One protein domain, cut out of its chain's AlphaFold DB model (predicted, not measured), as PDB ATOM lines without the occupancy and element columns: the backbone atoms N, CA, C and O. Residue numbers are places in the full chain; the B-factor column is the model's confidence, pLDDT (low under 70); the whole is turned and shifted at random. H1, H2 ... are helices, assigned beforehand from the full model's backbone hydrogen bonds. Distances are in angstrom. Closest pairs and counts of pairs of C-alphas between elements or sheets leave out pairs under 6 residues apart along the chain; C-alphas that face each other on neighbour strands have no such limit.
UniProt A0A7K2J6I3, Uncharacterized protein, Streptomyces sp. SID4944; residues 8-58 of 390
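Overview. This is residues 8 to 58 of the 390 residues of an uncharacterized protein of Streptomyces sp. SID4944 (UniProt A0A7K2J6I3). Two longer helices, H3 and H4, meet near their ends and make an open V, and two short helices, H1 and H2, which touch each other, sit in the opening of the V. H1 comes near both arms and reaches the inner side of H4, while H2 lies toward H3; the far part of H4, residues 51 to 58, sticks out as a free arm, and residues 21 to 27 form a second free stretch at the other end of the whole. The printed part has 51 residues with four named helices, in the order H1, H2, H3, H4, and no named strand, and its class is all helix. It is only just compact, close to loose, with a radius of gyration of the C-alphas of 11.8 A, and the C-alphas span 31 by 23 by 17 A along their three main axes.

Along the chain. The printed part begins with H1, residues 8 to 12, whose first C-alpha, that of Ala 8, is at (30.771, 88.164, 8.504). After a tight link of 4 residues comes H2, residues 17 to 20, from Trp 17 to Leu 20. A tight link of 5 residues leads on to H3, residues 26 to 37, which measures 16.5 A from first to last C-alpha. Its first C-alpha, that of Ala 26, is at (20.406, 93.758, 12.237). After a tight link of 2 residues comes H4, residues 40 to 58, the longest helix with 19 residues and 26.4 A from first to last C-alpha. It ends at C-alpha 58, at (48.126, 94.589, 18.842).

Arrangement. H1 and H2 touch, with 7 pairs of C-alphas within 8 A. Their closest C-alphas are those of Ala 12 and Phe 18, 5.2 A apart. H1 and H4 only just touch, with 3 pairs of C-alphas within 8 A, and H4 does so with residues 46 to 49 alone. The closest C-alphas of these two are those of Val 10 and Tyr 46, 6.7 A apart. H1 and H3 are close but not clearly touching, with the C-alphas of Leu 11 and Lys 33 the closest at 7.3 A. H2 and H3 are also close but not clearly touching, with the C-alphas of Phe 18 and Arg 29 the closest at 7.5 A. H2 and H4 are apart. H3 and H4 only just touch, with 3 pairs of C-alphas within 8 A, and touch only at the corner by their link, through residues 36 to 37 of H3 and 42 to 43 of H4. Their closest C-alphas are those of Leu 37 and Leu 43, 4.9 A apart. They run opposite ways at a steep tilt of 69.7 degrees, only just short of about perpendicular, and their centres are 17.9 A apart. In H1, H3 and H4 every O i to N i+4 pair is within hydrogen-bond range, while H2, with 4 residues, is too short for such a pair.

Size, cuts and confidence. The two C-alphas farthest apart are those of Glu 22 and Glu 58, 31.9 A, and both residues lie in stretches that stand free. Without those stretches the body has 36 residues, spans 23 by 16 by 13 A and has a radius of gyration of 9.1 A. The first and last printed C-alphas, those of Ala 8 and Glu 58, are 21.2 A apart. The printed part has no cut, and the three links between its helices are tight. The mean pLDDT of the printed part is 92.2, and no printed residue is under 70.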
ATOM      1  N   ALA A   8      31.638  88.728   9.526       90.94
ATOM      2  CA  ALA A   8      30.771  88.164   8.504       90.94
ATOM      3  C   ALA A   8      31.502  87.116   7.658       90.94
ATOM      4  O   ALA A   8      30.871  86.163   7.225       90.94
ATOM      5  N   ALA A   9      32.808  87.279   7.412       91.62
ATOM      6  CA  ALA A   9      33.597  86.272   6.703       91.62
ATOM      7  C   ALA A   9      33.743  84.996   7.534       91.62
ATOM      8  O   ALA A   9      33.513  83.916   7.005       91.62
ATOM      9  N   VAL A  10      34.033  85.133   8.830       94.19
ATOM     10  CA  VAL A  10      34.185  83.986   9.737       94.19
ATOM     11  C   VAL A  10      32.864  83.237   9.915       94.19
ATOM     12  O   VAL A  10      32.821  82.019   9.795       94.19
ATOM     13  N   LEU A  11      31.752  83.948  10.132       95.12
ATOM     14  CA  LEU A  11      30.433  83.308  10.222       95.12
ATOM     15  C   LEU A  11      30.004  82.670   8.890       95.12
ATOM     16  O   LEU A  11      29.304  81.657   8.902       95.12
ATOM     17  N   ALA A  12      30.454  83.213   7.752       94.94
ATOM     18  CA  ALA A  12      30.159  82.668   6.428       94.94
ATOM     19  C   ALA A  12      30.860  81.342   6.110       94.94
ATOM     20  O   ALA A  12      30.438  80.662   5.176       94.94
ATOM     21  N   GLU A  13      31.873  80.944   6.886       94.06
ATOM     22  CA  GLU A  13      32.441  79.593   6.799       94.06
ATOM     23  C   GLU A  13      31.432  78.518   7.229       94.06
ATOM     24  O   GLU A  13      31.515  77.378   6.775       94.06
ATOM     25  N   VAL A  14      30.462  78.888   8.077       94.75
ATOM     26  CA  VAL A  14      29.383  78.008   8.544       94.75
ATOM     27  C   VAL A  14      28.076  78.287   7.799       94.75
ATOM     28  O   VAL A  14      27.429  77.354   7.330       94.75
ATOM     29  N   ASP A  15      27.685  79.559   7.671       94.56
ATOM     30  CA  ASP A  15      26.460  79.978   6.980       94.56
ATOM     31  C   ASP A  15      26.754  81.077   5.938       94.56
ATOM     32  O   ASP A  15      26.859  82.260   6.291       94.56
ATOM     33  N   PRO A  16      26.827  80.740   4.634       94.06
ATOM     34  CA  PRO A  16      27.111  81.698   3.563       94.06
ATOM     35  C   PRO A  16      26.166  82.908   3.509       94.06
ATOM     36  O   PRO A  16      26.513  83.927   2.899       94.06
ATOM     37  N   TRP A  17      24.995  82.839   4.158       93.69
ATOM     38  CA  TRP A  17      24.051  83.950   4.295       93.69
ATOM     39  C   TRP A  17      24.732  85.252   4.744       93.69
ATOM     40  O   TRP A  17      24.429  86.319   4.202       93.69
ATOM     41  N   PHE A  18      25.731  85.172   5.636       90.75
ATOM     42  CA  PHE A  18      26.458  86.339   6.151       90.75
ATOM     43  C   PHE A  18      27.231  87.131   5.083       90.75
ATOM     44  O   PHE A  18      27.465  88.326   5.286       90.75
ATOM     45  N   LYS A  19      27.590  86.522   3.944       91.19
ATOM     46  CA  LYS A  19      28.264  87.203   2.821       91.19
ATOM     47  C   LYS A  19      27.408  87.341   1.566       91.19
ATOM     48  O   LYS A  19      27.636  88.277   0.807       91.19
ATOM     49  N   LEU A  20      26.461  86.430   1.338       88.94
ATOM     50  CA  LEU A  20      25.696  86.372   0.088       88.94
ATOM     51  C   LEU A  20      24.363  87.123   0.140       88.94
ATOM     52  O   LEU A  20      23.821  87.464  -0.906       88.94
ATOM     53  N   SER A  21      23.811  87.375   1.330       85.06
ATOM     54  CA  SER A  21      22.563  88.134   1.449       85.06
ATOM     55  C   SER A  21      22.816  89.638   1.444       85.06
ATOM     56  O   SER A  21      23.588  90.157   2.250       85.06
ATOM     57  N   GLU A  22      22.140  90.346   0.544       77.88
ATOM     58  CA  GLU A  22      22.192  91.804   0.466       77.88
ATOM     59  C   GLU A  22      21.282  92.456   1.516       77.88
ATOM     60  O   GLU A  22      20.238  91.916   1.873       77.88
ATOM     61  N   LYS A  23      21.667  93.652   1.987       72.69
ATOM     62  CA  LYS A  23      20.852  94.514   2.871       72.69
ATOM     63  C   LYS A  23      20.265  93.778   4.092       72.69
ATOM     64  O   LYS A  23      19.106  93.977   4.446       72.69
ATOM     65  N   GLN A  24      21.090  92.949   4.734       77.94
ATOM     66  CA  GLN A  24      20.761  92.192   5.946       77.94
ATOM     67  C   GLN A  24      20.189  93.103   7.044       77.94
ATOM     68  O   GLN A  24      20.764  94.155   7.340       77.94
ATOM     69  N   SER A  25      19.092  92.682   7.681       76.94
ATOM     70  CA  SER A  25      18.595  93.359   8.879       76.94
ATOM     71  C   SER A  25      19.489  93.033  10.085       76.94
ATOM     72  O   SER A  25      20.060  91.942  10.183       76.94
ATOM     73  N   ALA A  26      19.616  93.974  11.023       76.69
ATOM     74  CA  ALA A  26      20.406  93.758  12.237       76.69
ATOM     75  C   ALA A  26      19.836  92.623  13.115       76.69
ATOM     76  O   ALA A  26      20.600  91.907  13.762       76.69
ATOM     77  N   GLY A  27      18.507  92.440  13.104       80.19
ATOM     78  CA  GLY A  27      17.811  91.373  13.829       80.19
ATOM     79  C   GLY A  27      18.166  89.986  13.297       80.19
ATOM     80  O   GLY A  27      18.721  89.179  14.040       80.19
ATOM     81  N   ASP A  28      17.970  89.753  11.995       84.12
ATOM     82  CA  ASP A  28      18.248  88.449  11.368       84.12
ATOM     83  C   ASP A  28      19.712  88.034  11.554       84.12
ATOM     84  O   ASP A  28      20.025  86.868  11.807       84.12
ATOM     85  N   ARG A  29      20.627  89.009  11.469       86.12
ATOM     86  CA  ARG A  29      22.059  88.786  11.678       86.12
ATOM     87  C   ARG A  29      22.358  88.313  13.102       86.12
ATOM     88  O   ARG A  29      23.196  87.429  13.286       86.12
ATOM     89  N   LYS A  30      21.705  88.903  14.106       88.94
ATOM     90  CA  LYS A  30      21.907  88.566  15.522       88.94
ATOM     91  C   LYS A  30      21.387  87.167  15.847       88.94
ATOM     92  O   LYS A  30      22.080  86.416  16.539       88.94
ATOM     93  N   ASP A  31      20.211  86.819  15.341       91.88
ATOM     94  CA  ASP A  31      19.572  85.533  15.624       91.88
ATOM     95  C   ASP A  31      20.372  84.382  15.004       91.88
ATOM     96  O   ASP A  31      20.800  83.475  15.721       91.88
ATOM     97  N   ARG A  32      20.728  84.497  13.716       94.06
ATOM     98  CA  ARG A  32      21.590  83.518  13.026       94.06
ATOM     99  C   ARG A  32      22.952  83.359  13.687       94.06
ATOM    100  O   ARG A  32      23.450  82.247  13.838       94.06
ATOM    101  N   LYS A  33      23.569  84.466  14.115       94.88
ATOM    102  CA  LYS A  33      24.851  84.415  14.829       94.88
ATOM    103  C   LYS A  33      24.711  83.619  16.128       94.88
ATOM    104  O   LYS A  33      25.579  82.811  16.441       94.88
ATOM    105  N   SER A  34      23.639  83.860  16.879       95.44
ATOM    106  CA  SER A  34      23.393  83.181  18.156       95.44
ATOM    107  C   SER A  34      23.198  81.676  17.957       95.44
ATOM    108  O   SER A  34      23.741  80.890  18.727       95.44
ATOM    109  N   GLU A  35      22.502  81.280  16.891       96.12
ATOM    110  CA  GLU A  35      22.322  79.880  16.503       96.12
ATOM    111  C   GLU A  35      23.652  79.202  16.135       96.12
ATOM    112  O   GLU A  35      23.977  78.143  16.673       96.12
ATOM    113  N   ILE A  36      24.476  79.838  15.293       95.69
ATOM    114  CA  ILE A  36      25.791  79.300  14.900       95.69
ATOM    115  C   ILE A  36      26.697  79.108  16.118       95.69
ATOM    116  O   ILE A  36      27.327  78.055  16.262       95.69
ATOM    117  N   LEU A  37      26.759  80.115  16.995       96.75
ATOM    118  CA  LEU A  37      27.641  80.129  18.163       96.75
ATOM    119  C   LEU A  37      27.133  79.269  19.332       96.75
ATOM    120  O   LEU A  37      27.866  79.097  20.305       96.75
ATOM    121  N   ALA A  38      25.932  78.689  19.243       96.81
ATOM    122  CA  ALA A  38      25.451  77.702  20.213       96.81
ATOM    123  C   ALA A  38      26.240  76.378  20.142       96.81
ATOM    124  O   ALA A  38      26.314  75.637  21.123       96.81
ATOM    125  N   SER A  39      26.870  76.085  18.999       96.50
ATOM    126  CA  SER A  39      27.811  74.972  18.857       96.50
ATOM    127  C   SER A  39      29.163  75.328  19.473       96.50
ATOM    128  O   SER A  39      29.832  76.262  19.027       96.50
ATOM    129  N   ALA A  40      29.618  74.534  20.448       96.38
ATOM    130  CA  ALA A  40      30.914  74.738  21.097       96.38
ATOM    131  C   ALA A  40      32.082  74.753  20.092       96.38
ATOM    132  O   ALA A  40      32.991  75.569  20.221       96.38
ATOM    133  N   ASN A  41      32.040  73.903  19.061       96.56
ATOM    134  CA  ASN A  41      33.080  73.858  18.030       96.56
ATOM    135  C   ASN A  41      33.131  75.156  17.212       96.56
ATOM    136  O   ASN A  41      34.216  75.685  16.967       96.56
ATOM    137  N   HIS A  42      31.969  75.693  16.822       96.56
ATOM    138  CA  HIS A  42      31.899  76.957  16.085       96.56
ATOM    139  C   HIS A  42      32.318  78.138  16.959       96.56
ATOM    140  O   HIS A  42      33.051  79.009  16.498       96.56
ATOM    141  N   LEU A  43      31.920  78.143  18.236       97.00
ATOM    142  CA  LEU A  43      32.356  79.154  19.193       97.00
ATOM    143  C   LEU A  43      33.882  79.156  19.356       97.00
ATOM    144  O   LEU A  43      34.497  80.219  19.324       97.00
ATOM    145  N   TRP A  44      34.507  77.983  19.487       97.12
ATOM    146  CA  TRP A  44      35.964  77.873  19.585       97.12
ATOM    147  C   TRP A  44      36.682  78.375  18.331       97.12
ATOM    148  O   TRP A  44      37.652  79.123  18.457       97.12
ATOM    149  N   ALA A  45      36.210  78.012  17.134       95.75
ATOM    150  CA  ALA A  45      36.777  78.509  15.877       95.75
ATOM    151  C   ALA A  45      36.649  80.038  15.765       95.75
ATOM    152  O   ALA A  45      37.637  80.727  15.523       95.75
ATOM    153  N   TYR A  46      35.460  80.570  16.063       96.81
ATOM    154  CA  TYR A  46      35.188  82.005  16.086       96.81
ATOM    155  C   TYR A  46      36.131  82.757  17.036       96.81
ATOM    156  O   TYR A  46      36.735  83.762  16.658       96.81
ATOM    157  N   LEU A  47      36.282  82.271  18.274       97.12
ATOM    158  CA  LEU A  47      37.152  82.895  19.272       97.12
ATOM    159  C   LEU A  47      38.625  82.816  18.870       97.12
ATOM    160  O   LEU A  47      39.341  83.800  19.029       97.12
ATOM    161  N   ARG A  48      39.076  81.687  18.313       96.56
ATOM    162  CA  ARG A  48      40.446  81.530  17.809       96.56
ATOM    163  C   ARG A  48      40.771  82.589  16.757       96.56
ATOM    164  O   ARG A  48      41.807  83.244  16.862       96.56
ATOM    165  N   ASP A  49      39.896  82.775  15.776       95.62
ATOM    166  CA  ASP A  49      40.141  83.702  14.669       95.62
ATOM    167  C   ASP A  49      40.058  85.163  15.138       95.62
ATOM    168  O   ASP A  49      40.872  86.003  14.731       95.62
ATOM    169  N   LEU A  50      39.144  85.457  16.072       96.56
ATOM    170  CA  LEU A  50      39.061  86.753  16.742       96.56
ATOM    171  C   LEU A  50      40.352  87.060  17.508       96.56
ATOM    172  O   LEU A  50      40.934  88.132  17.331       96.56
ATOM    173  N   THR A  51      40.831  86.122  18.330       97.00
ATOM    174  CA  THR A  51      42.067  86.281  19.106       97.00
ATOM    175  C   THR A  51      43.290  86.406  18.201       97.00
ATOM    176  O   THR A  51      44.138  87.256  18.459       97.00
ATOM    177  N   ALA A  52      43.382  85.629  17.119       95.44
ATOM    178  CA  ALA A  52      44.480  85.731  16.157       95.44
ATOM    179  C   ALA A  52      44.505  87.100  15.455       95.44
ATOM    180  O   ALA A  52      45.567  87.721  15.326       95.44
ATOM    181  N   THR A  53      43.335  87.604  15.051       95.19
ATOM    182  CA  THR A  53      43.195  88.915  14.403       95.19
ATOM    183  C   THR A  53      43.547  90.045  15.367       95.19
ATOM    184  O   THR A  53      44.383  90.891  15.045       95.19
ATOM    185  N   ALA A  54      42.973  90.026  16.574       95.25
ATOM    186  CA  ALA A  54      43.240  91.016  17.612       95.25
ATOM    187  C   ALA A  54      44.715  91.003  18.045       95.25
ATOM    188  O   ALA A  54      45.355  92.048  18.074       95.25
ATOM    189  N   GLY A  55      45.289  89.821  18.291       96.12
ATOM    190  CA  GLY A  55      46.700  89.674  18.652       96.12
ATOM    191  C   GLY A  55      47.641  90.192  17.564       96.12
ATOM    192  O   GLY A  55      48.610  90.888  17.862       96.12
ATOM    193  N   THR A  56      47.332  89.931  16.289       95.38
ATOM    194  CA  THR A  56      48.090  90.498  15.165       95.38
ATOM    195  C   THR A  56      47.996  92.021  15.156       95.38
ATOM    196  O   THR A  56      49.021  92.693  15.048       95.38
ATOM    197  N   ALA A  57      46.793  92.582  15.297       94.88
ATOM    198  CA  ALA A  57      46.590  94.027  15.340       94.88
ATOM    199  C   ALA A  57      47.376  94.692  16.484       94.88
ATOM    200  O   ALA A  57      48.041  95.701  16.243       94.88
ATOM    201  N   GLU A  58      47.376  94.095  17.680       95.12
ATOM    202  CA  GLU A  58      48.126  94.589  18.842       95.12
ATOM    203  C   GLU A  58      49.640  94.564  18.619       95.12
ATOM    204  O   GLU A  58      50.333  95.555  18.858       95.12
TER     205      GLU A  58